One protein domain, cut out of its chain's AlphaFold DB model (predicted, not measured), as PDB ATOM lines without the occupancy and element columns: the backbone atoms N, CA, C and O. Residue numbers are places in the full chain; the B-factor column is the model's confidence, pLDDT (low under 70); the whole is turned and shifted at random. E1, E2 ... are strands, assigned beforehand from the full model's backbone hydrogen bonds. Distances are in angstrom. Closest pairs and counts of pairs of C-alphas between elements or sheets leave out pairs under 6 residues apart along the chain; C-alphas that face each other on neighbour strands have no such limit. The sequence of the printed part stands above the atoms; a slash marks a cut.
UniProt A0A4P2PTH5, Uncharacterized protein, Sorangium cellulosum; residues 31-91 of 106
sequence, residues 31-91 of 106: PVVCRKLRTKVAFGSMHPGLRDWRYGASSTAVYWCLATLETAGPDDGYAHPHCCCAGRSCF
ATOM      1  N   PRO A  31      39.507 -36.833  25.007       90.31
ATOM      2  CA  PRO A  31      38.058 -36.697  25.062       90.31
ATOM      3  C   PRO A  31      37.491 -35.964  23.845       90.31
ATOM      4  O   PRO A  31      38.084 -35.012  23.330       90.31
ATOM      5  N   VAL A  32      36.299 -36.369  23.414       93.50
ATOM      6  CA  VAL A  32      35.553 -35.658  22.372       93.50
ATOM      7  C   VAL A  32      34.875 -34.439  22.994       93.50
ATOM      8  O   VAL A  32      33.964 -34.562  23.812       93.50
ATOM      9  N   VAL A  33      35.311 -33.253  22.577       95.31
ATOM     10  CA  VAL A  33      34.788 -31.962  23.040       95.31
ATOM     11  C   VAL A  33      34.142 -31.191  21.892       95.31
ATOM     12  O   VAL A  33      34.419 -31.438  20.719       95.31
ATOM     13  N   CYS A  34      33.280 -30.232  22.219       96.00
ATOM     14  CA  CYS A  34      32.612 -29.378  21.243       96.00
ATOM     15  C   CYS A  34      33.617 -28.591  20.384       96.00
ATOM     16  O   CYS A  34      34.528 -27.950  20.911       96.00
ATOM     17  N   ARG A  35      33.379 -28.494  19.068       94.56
ATOM     18  CA  ARG A  35      34.177 -27.663  18.136       94.56
ATOM     19  C   ARG A  35      34.221 -26.183  18.484       94.56
ATOM     20  O   ARG A  35      35.077 -25.475  17.956       94.56
ATOM     21  N   LYS A  36      33.296 -25.708  19.314       95.38
ATOM     22  CA  LYS A  36      33.228 -24.317  19.774       95.38
ATOM     23  C   LYS A  36      34.033 -24.078  21.053       95.38
ATOM     24  O   LYS A  36      34.206 -22.922  21.416       95.38
ATOM     25  N   LEU A  37      34.525 -25.125  21.723       95.88
ATOM     26  CA  LEU A  37      35.400 -24.991  22.886       95.88
ATOM     27  C   LEU A  37      36.793 -24.534  22.447       95.88
ATOM     28  O   LEU A  37      37.361 -25.060  21.484       95.88
ATOM     29  N   ARG A  38      37.355 -23.558  23.155       94.75
ATOM     30  CA  ARG A  38      38.694 -23.032  22.893       94.75
ATOM     31  C   ARG A  38      39.490 -22.876  24.174       94.75
ATOM     32  O   ARG A  38      38.933 -22.672  25.244       94.75
ATOM     33  N   THR A  39      40.802 -22.951  24.011       93.56
ATOM     34  CA  THR A  39      41.817 -22.528  24.972       93.56
ATOM     35  C   THR A  39      43.029 -22.019  24.193       93.56
ATOM     36  O   THR A  39      43.131 -22.247  22.983       93.56
ATOM     37  N   LYS A  40      43.973 -21.357  24.866       90.62
ATOM     38  CA  LYS A  40      45.182 -20.799  24.239       90.62
ATOM     39  C   LYS A  40      45.987 -21.848  23.463       90.62
ATOM     40  O   LYS A  40      46.585 -21.532  22.443       90.62
ATOM     41  N   VAL A  41      45.981 -23.093  23.932       85.12
ATOM     42  CA  VAL A  41      46.730 -24.212  23.339       85.12
ATOM     43  C   VAL A  41      45.898 -25.075  22.383       85.12
ATOM     44  O   VAL A  41      46.407 -26.069  21.879       85.12
ATOM     45  N   ALA A  42      44.643 -24.704  22.093       79.12
ATOM     46  CA  ALA A  42      43.722 -25.551  21.326       79.12
ATOM     47  C   ALA A  42      44.177 -25.837  19.881       79.12
ATOM     48  O   ALA A  42      43.758 -26.833  19.300       79.12
ATOM     49  N   PHE A  43      45.033 -24.975  19.323       70.19
ATOM     50  CA  PHE A  43      45.581 -25.080  17.964       70.19
ATOM     51  C   PHE A  43      47.113 -25.044  17.917       70.19
ATOM     52  O   PHE A  43      47.696 -24.907  16.844       70.19
ATOM     53  N   GLY A  44      47.777 -25.108  19.073       68.69
ATOM     54  CA  GLY A  44      49.234 -25.167  19.104       68.69
ATOM     55  C   GLY A  44      49.725 -26.532  18.632       68.69
ATOM     56  O   GLY A  44      49.070 -27.544  18.883       68.69
ATOM     57  N   SER A  45      50.898 -26.575  17.995       65.94
ATOM     58  CA  SER A  45      51.613 -27.836  17.803       65.94
ATOM     59  C   SER A  45      51.797 -28.493  19.168       65.94
ATOM     60  O   SER A  45      52.417 -27.906  20.057       65.94
ATOM     61  N   MET A  46      51.231 -29.687  19.349       69.38
ATOM     62  CA  MET A  46      51.457 -30.479  20.554       69.38
ATOM     63  C   MET A  46      52.957 -30.741  20.658       69.38
ATOM     64  O   MET A  46      53.534 -31.451  19.834       69.38
ATOM     65  N   HIS A  47      53.612 -30.113  21.631       69.75
ATOM     66  CA  HIS A  47      55.023 -30.362  21.864       69.75
ATOM     67  C   HIS A  47      55.177 -31.774  22.451       69.75
ATOM     68  O   HIS A  47      54.372 -32.163  23.307       69.75
ATOM     69  N   PRO A  48      56.196 -32.547  22.031       75.69
ATOM     70  CA  PRO A  48      56.466 -33.863  22.596       75.69
ATOM     71  C   PRO A  48      56.482 -33.819  24.129       75.69
ATOM     72  O   PRO A  48      57.124 -32.947  24.718       75.69
ATOM     73  N   GLY A  49      55.747 -34.734  24.763       75.62
ATOM     74  CA  GLY A  49      55.649 -34.843  26.223       75.62
ATOM     75  C   GLY A  49      54.543 -34.013  26.889       75.62
ATOM     76  O   GLY A  49      54.301 -34.213  28.077       75.62
ATOM     77  N   LEU A  50      53.839 -33.132  26.168       77.50
ATOM     78  CA  LEU A  50      52.645 -32.469  26.706       77.50
ATOM     79  C   LEU A  50      51.379 -33.291  26.452       77.50
ATOM     80  O   LEU A  50      51.150 -33.806  25.359       77.50
ATOM     81  N   ARG A  51      50.541 -33.386  27.489       83.81
ATOM     82  CA  ARG A  51      49.223 -34.020  27.414       83.81
ATOM     83  C   ARG A  51      48.271 -33.141  26.598       83.81
ATOM     84  O   ARG A  51      48.330 -31.914  26.677       83.81
ATOM     85  N   ASP A  52      47.388 -33.778  25.833       88.56
ATOM     86  CA  ASP A  52      46.379 -33.082  25.031       88.56
ATOM     87  C   ASP A  52      45.521 -32.154  25.908       88.56
ATOM     88  O   ASP A  52      45.098 -32.511  27.009       88.56
ATOM     89  N   TRP A  53      45.261 -30.940  25.430       90.44
ATOM     90  CA  TRP A  53      44.495 -29.947  26.181       90.44
ATOM     91  C   TRP A  53      43.071 -30.420  26.499       90.44
ATOM     92  O   TRP A  53      42.491 -30.013  27.508       90.44
ATOM     93  N   ARG A  54      42.515 -31.314  25.671       92.12
ATOM     94  CA  ARG A  54      41.177 -31.899  25.843       92.12
ATOM     95  C   ARG A  54      41.055 -32.725  27.117       92.12
ATOM     96  O   ARG A  54      39.944 -32.985  27.563       92.12
ATOM     97  N   TYR A  55      42.172 -33.095  27.734       91.31
ATOM     98  CA  TYR A  55      42.162 -33.754  29.031       91.31
ATOM     99  C   TYR A  55      41.867 -32.823  30.209       91.31
ATOM    100  O   TYR A  55      41.666 -33.319  31.311       91.31
ATOM    101  N   GLY A  56      41.868 -31.499  30.018       88.00
ATOM    102  CA  GLY A  56      41.495 -30.559  31.080       88.00
ATOM    103  C   GLY A  56      42.448 -30.537  32.282       88.00
ATOM    104  O   GLY A  56      42.101 -29.991  33.317       88.00
ATOM    105  N   ALA A  57      43.653 -31.106  32.170       84.25
ATOM    106  CA  ALA A  57      44.559 -31.304  33.308       84.25
ATOM    107  C   ALA A  57      45.247 -30.020  33.818       84.25
ATOM    108  O   ALA A  57      45.972 -30.056  34.809       84.25
ATOM    109  N   SER A  58      45.075 -28.889  33.131       86.56
ATOM    110  CA  SER A  58      45.707 -27.624  33.504       86.56
ATOM    111  C   SER A  58      44.780 -26.795  34.391       86.56
ATOM    112  O   SER A  58      43.717 -26.371  33.946       86.56
ATOM    113  N   SER A  59      45.220 -26.506  35.618       85.62
ATOM    114  CA  SER A  59      44.507 -25.647  36.578       85.62
ATOM    115  C   SER A  59      44.542 -24.157  36.227       85.62
ATOM    116  O   SER A  59      43.754 -23.377  36.751       85.62
ATOM    117  N   THR A  60      45.459 -23.751  35.349       90.00
ATOM    118  CA  THR A  60      45.647 -22.357  34.922       90.00
ATOM    119  C   THR A  60      45.133 -22.099  33.508       90.00
ATOM    120  O   THR A  60      45.168 -20.962  33.033       90.00
ATOM    121  N   ALA A  61      44.662 -23.137  32.812       92.12
ATOM    122  CA  ALA A  61      44.076 -22.980  31.496       92.12
ATOM    123  C   ALA A  61      42.712 -22.299  31.605       92.12
ATOM    124  O   ALA A  61      41.801 -22.773  32.280       92.12
ATOM    125  N   VAL A  62      42.566 -21.201  30.871       94.81
ATOM    126  CA  VAL A  62      41.270 -20.573  30.637       94.81
ATOM    127  C   VAL A  62      40.679 -21.157  29.364       94.81
ATOM    128  O   VAL A  62      41.375 -21.345  28.357       94.81
ATOM    129  N   TYR A  63      39.383 -21.430  29.422       96.44
ATOM    130  CA  TYR A  63      38.609 -21.954  28.316       96.44
ATOM    131  C   TYR A  63      37.417 -21.044  28.031       96.44
ATOM    132  O   TYR A  63      36.883 -20.412  28.940       96.44
ATOM    133  N   TRP A  64      37.000 -20.984  26.771       97.31
ATOM    134  CA  TRP A  64      35.868 -20.165  26.346       97.31
ATOM    135  C   TRP A  64      35.051 -20.850  25.251       97.31
ATOM    136  O   TRP A  64      35.550 -21.698  24.499       97.31
ATOM    137  N   CYS A  65      33.773 -20.487  25.174       97.38
ATOM    138  CA  CYS A  65      32.850 -20.954  24.149       97.38
ATOM    139  C   CYS A  65      32.767 -19.935  23.011       97.38
ATOM    140  O   CYS A  65      32.452 -18.774  23.232       97.38
ATOM    141  N   LEU A  66      32.969 -20.362  21.763       96.19
ATOM    142  CA  LEU A  66      32.853 -19.469  20.602       96.19
ATOM    143  C   LEU A  66      31.425 -18.990  20.300       96.19
ATOM    144  O   LEU A  66      31.270 -18.050  19.533       96.19
ATOM    145  N   ALA A  67      30.388 -19.634  20.848       96.44
ATOM    146  CA  ALA A  67      29.010 -19.177  20.640       96.44
ATOM    147  C   ALA A  67      28.679 -17.926  21.464       96.44
ATOM    148  O   ALA A  67      27.907 -17.091  21.013       96.44
ATOM    149  N   THR A  68      29.243 -17.829  22.666       97.00
ATOM    150  CA  THR A  68      28.973 -16.753  23.630       97.00
ATOM    151  C   THR A  68      30.153 -15.804  23.784       97.00
ATOM    152  O   THR A  68      29.959 -14.691  24.246       97.00
ATOM    153  N   LEU A  69      31.356 -16.229  23.378       96.94
ATOM    154  CA  LEU A  69      32.641 -15.569  23.632       96.94
ATOM    155  C   LEU A  69      32.992 -15.450  25.124       96.94
ATOM    156  O   LEU A  69      33.883 -14.692  25.488       96.94
ATOM    157  N   GLU A  70      32.354 -16.267  25.961       97.06
ATOM    158  CA  GLU A  70      32.481 -16.250  27.418       97.06
ATOM    159  C   GLU A  70      33.001 -17.591  27.959       97.06
ATOM    160  O   GLU A  70      33.114 -18.594  27.239       97.06
ATOM    161  N   THR A  71      33.290 -17.631  29.263       96.94
ATOM    162  CA  THR A  71      33.641 -18.863  29.999       96.94
ATOM    163  C   THR A  71      32.435 -19.778  30.254       96.94
ATOM    164  O   THR A  71      32.613 -20.938  30.633       96.94
ATOM    165  N   ALA A  72      31.217 -19.296  29.997       97.12
ATOM    166  CA  ALA A  72      29.975 -20.062  30.018       97.12
ATOM    167  C   ALA A  72      29.391 -20.201  28.602       97.12
ATOM    168  O   ALA A  72      29.554 -19.325  27.749       97.12
ATOM    169  N   GLY A  73      28.733 -21.327  28.331       96.38
ATOM    170  CA  GLY A  73      27.977 -21.542  27.094       96.38
ATOM    171  C   GLY A  73      26.565 -20.944  27.158       96.38
ATOM    172  O   GLY A  73      26.175 -20.385  28.175       96.38
ATOM    173  N   PRO A  74      25.769 -21.069  26.082       97.00
ATOM    174  CA  PRO A  74      24.416 -20.497  26.019       97.00
ATOM    175  C   PRO A  74      23.388 -21.227  26.900       97.00
ATOM    176  O   PRO A  74      22.265 -20.765  27.050       97.00
ATOM    177  N   ASP A  75      23.758 -22.380  27.450       95.75
ATOM    178  CA  ASP A  75      23.032 -23.142  28.469       95.75
ATOM    179  C   ASP A  75      23.553 -22.854  29.892       95.75
ATOM    180  O   ASP A  75      23.293 -23.635  30.800       95.75
ATOM    181  N   ASP A  76      24.335 -21.781  30.070       95.56
ATOM    182  CA  ASP A  76      24.985 -21.363  31.325       95.56
ATOM    183  C   ASP A  76      25.995 -22.380  31.905       95.56
ATOM    184  O   ASP A  76      26.600 -22.181  32.956       95.56
ATOM    185  N   GLY A  77      26.254 -23.480  31.189       95.25
ATOM    186  CA  GLY A  77      27.248 -24.472  31.583       95.25
ATOM    187  C   GLY A  77      28.678 -23.995  31.318       95.25
ATOM    188  O   GLY A  77      28.967 -23.386  30.282       95.25
ATOM    189  N   TYR A  78      29.623 -24.363  32.185       95.75
ATOM    190  CA  TYR A  78      31.033 -24.014  32.000       95.75
ATOM    191  C   TYR A  78      31.597 -24.518  30.668       95.75
ATOM    192  O   TYR A  78      31.384 -25.662  30.246       95.75
ATOM    193  N   ALA A  79      32.362 -23.669  29.992       96.31
ATOM    194  CA  ALA A  79      33.112 -24.022  28.799       96.31
ATOM    195  C   ALA A  79      34.387 -24.781  29.195       96.31
ATOM    196  O   ALA A  79      35.471 -24.266  29.025       96.31
ATOM    197  N   HIS A  80      34.282 -25.998  29.734       95.81
ATOM    198  CA  HIS A  80      35.434 -26.818  30.151       95.81
ATOM    199  C   HIS A  80      35.452 -28.164  29.402       95.81
ATOM    200  O   HIS A  80      34.365 -28.668  29.119       95.81
ATOM    201  N   PRO A  81      36.606 -28.802  29.105       94.62
ATOM    202  CA  PRO A  81      36.644 -30.095  28.407       94.62
ATOM    203  C   PRO A  81      35.789 -31.207  29.031       94.62
ATOM    204  O   PRO A  81      35.174 -31.978  28.303       94.62
ATOM    205  N   HIS A  82      35.674 -31.253  30.363       92.56
ATOM    206  CA  HIS A  82      34.813 -32.231  31.052       92.56
ATOM    207  C   HIS A  82      33.310 -31.950  30.923       92.56
ATOM    208  O   HIS A  82      32.504 -32.855  31.112       92.56
ATOM    209  N   CYS A  83      32.923 -30.712  30.612       93.31
ATOM    210  CA  CYS A  83      31.521 -30.295  30.559       93.31
ATOM    211  C   CYS A  83      31.048 -30.045  29.122       93.31
ATOM    212  O   CYS A  83      29.882 -30.227  28.801       93.31
ATOM    213  N   CYS A  84      31.929 -29.584  28.237       95.19
ATOM    214  CA  CYS A  84      31.608 -29.153  26.881       95.19
ATOM    215  C   CYS A  84      31.681 -30.318  25.883       95.19
ATOM    216  O   CYS A  84      32.451 -30.295  24.921       95.19
ATOM    217  N   CYS A  85      30.871 -31.341  26.136       94.56
ATOM    218  CA  CYS A  85      30.777 -32.584  25.375       94.56
ATOM    219  C   CYS A  85      29.351 -32.797  24.824       94.56
ATOM    220  O   CYS A  85      28.511 -31.889  24.867       94.56
ATOM    221  N   ALA A  86      29.102 -33.966  24.225       94.88
ATOM    222  CA  ALA A  86      27.794 -34.318  23.679       94.88
ATOM    223  C   ALA A  86      26.702 -34.231  24.762       94.88
ATOM    224  O   ALA A  86      26.922 -34.626  25.902       94.88
ATOM    225  N   GLY A  87      25.528 -33.708  24.397       93.25
ATOM    226  CA  GLY A  87      24.406 -33.488  25.322       93.25
ATOM    227  C   GLY A  87      24.165 -32.023  25.697       93.25
ATOM    228  O   GLY A  87      23.111 -31.703  26.237       93.25
ATOM    229  N   ARG A  88      25.082 -31.111  25.354       93.75
ATOM    230  CA  ARG A  88      24.850 -29.664  25.485       93.75
ATOM    231  C   ARG A  88      24.109 -29.077  24.294       93.75
ATOM    232  O   ARG A  88      24.304 -29.511  23.160       93.75
ATOM    233  N   SER A  89      23.342 -28.015  24.539       92.38
ATOM    234  CA  SER A  89      22.512 -27.356  23.517       92.38
ATOM    235  C   SER A  89      23.329 -26.806  22.344       92.38
ATOM    236  O   SER A  89      22.881 -26.819  21.201       92.38
ATOM    237  N   CYS A  90      24.554 -26.346  22.608       93.44
ATOM    238  CA  CYS A  90      25.427 -25.759  21.597       93.44
ATOM    239  C   CYS A  90      26.458 -26.730  21.014       93.44
ATOM    240  O   CYS A  90      27.316 -26.273  20.243       93.44
ATOM    241  N   PHE A  91      26.423 -28.010  21.407       96.50
ATOM    242  CA  PHE A  91      27.420 -29.004  21.019       96.50
ATOM    243  C   PHE A  91      27.482 -29.164  19.498       96.50
ATOM    244  O   PHE A  91      26.473 -29.354  18.826       96.50
TER     245      PHE A  91
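Overview. This is residues 31 to 91 of the 106 residues of an uncharacterized protein of Sorangium cellulosum (UniProt A0A4P2PTH5). Little regular structure: a compact body made mostly of loops holds one tiny hairpin, E1 and E2, and the loop of residues 45 to 51 sticks out from it. The 61 printed residues hold no named helix and two strands, E1 then E2, in an antiparallel sheet; the class is all strand, with only 6 residues in named elements. The whole is compact, with a radius of gyration of the C-alphas of 11.3 A, and elongated, spanning 35 by 19 by 19 A.

Along the chain. E1, residues 37 to 39, is 7.2 A long and begins at C-alpha 37 (35.400, -24.991, 22.886). E2, residues 63 to 65, is also 7.2 A long and ends at C-alpha 65 (32.850, -20.954, 24.149).

Arrangement. E1 and E2 form an antiparallel hairpin, their directions 147 degrees apart. C-alphas 38 and 64 face each other at 5.3 A. N 38 and O 64, 2.9 A apart, are within hydrogen-bond range.

Size, cuts and confidence. The C-alphas of Pro 48 and Asp 75 are the farthest apart, 35.6 A. The printed part has no cut. The link E1 to E2, 23 residues, is long. Residues 66 to 91 hold no named element. Residues 44 to 47 have pLDDT under 70.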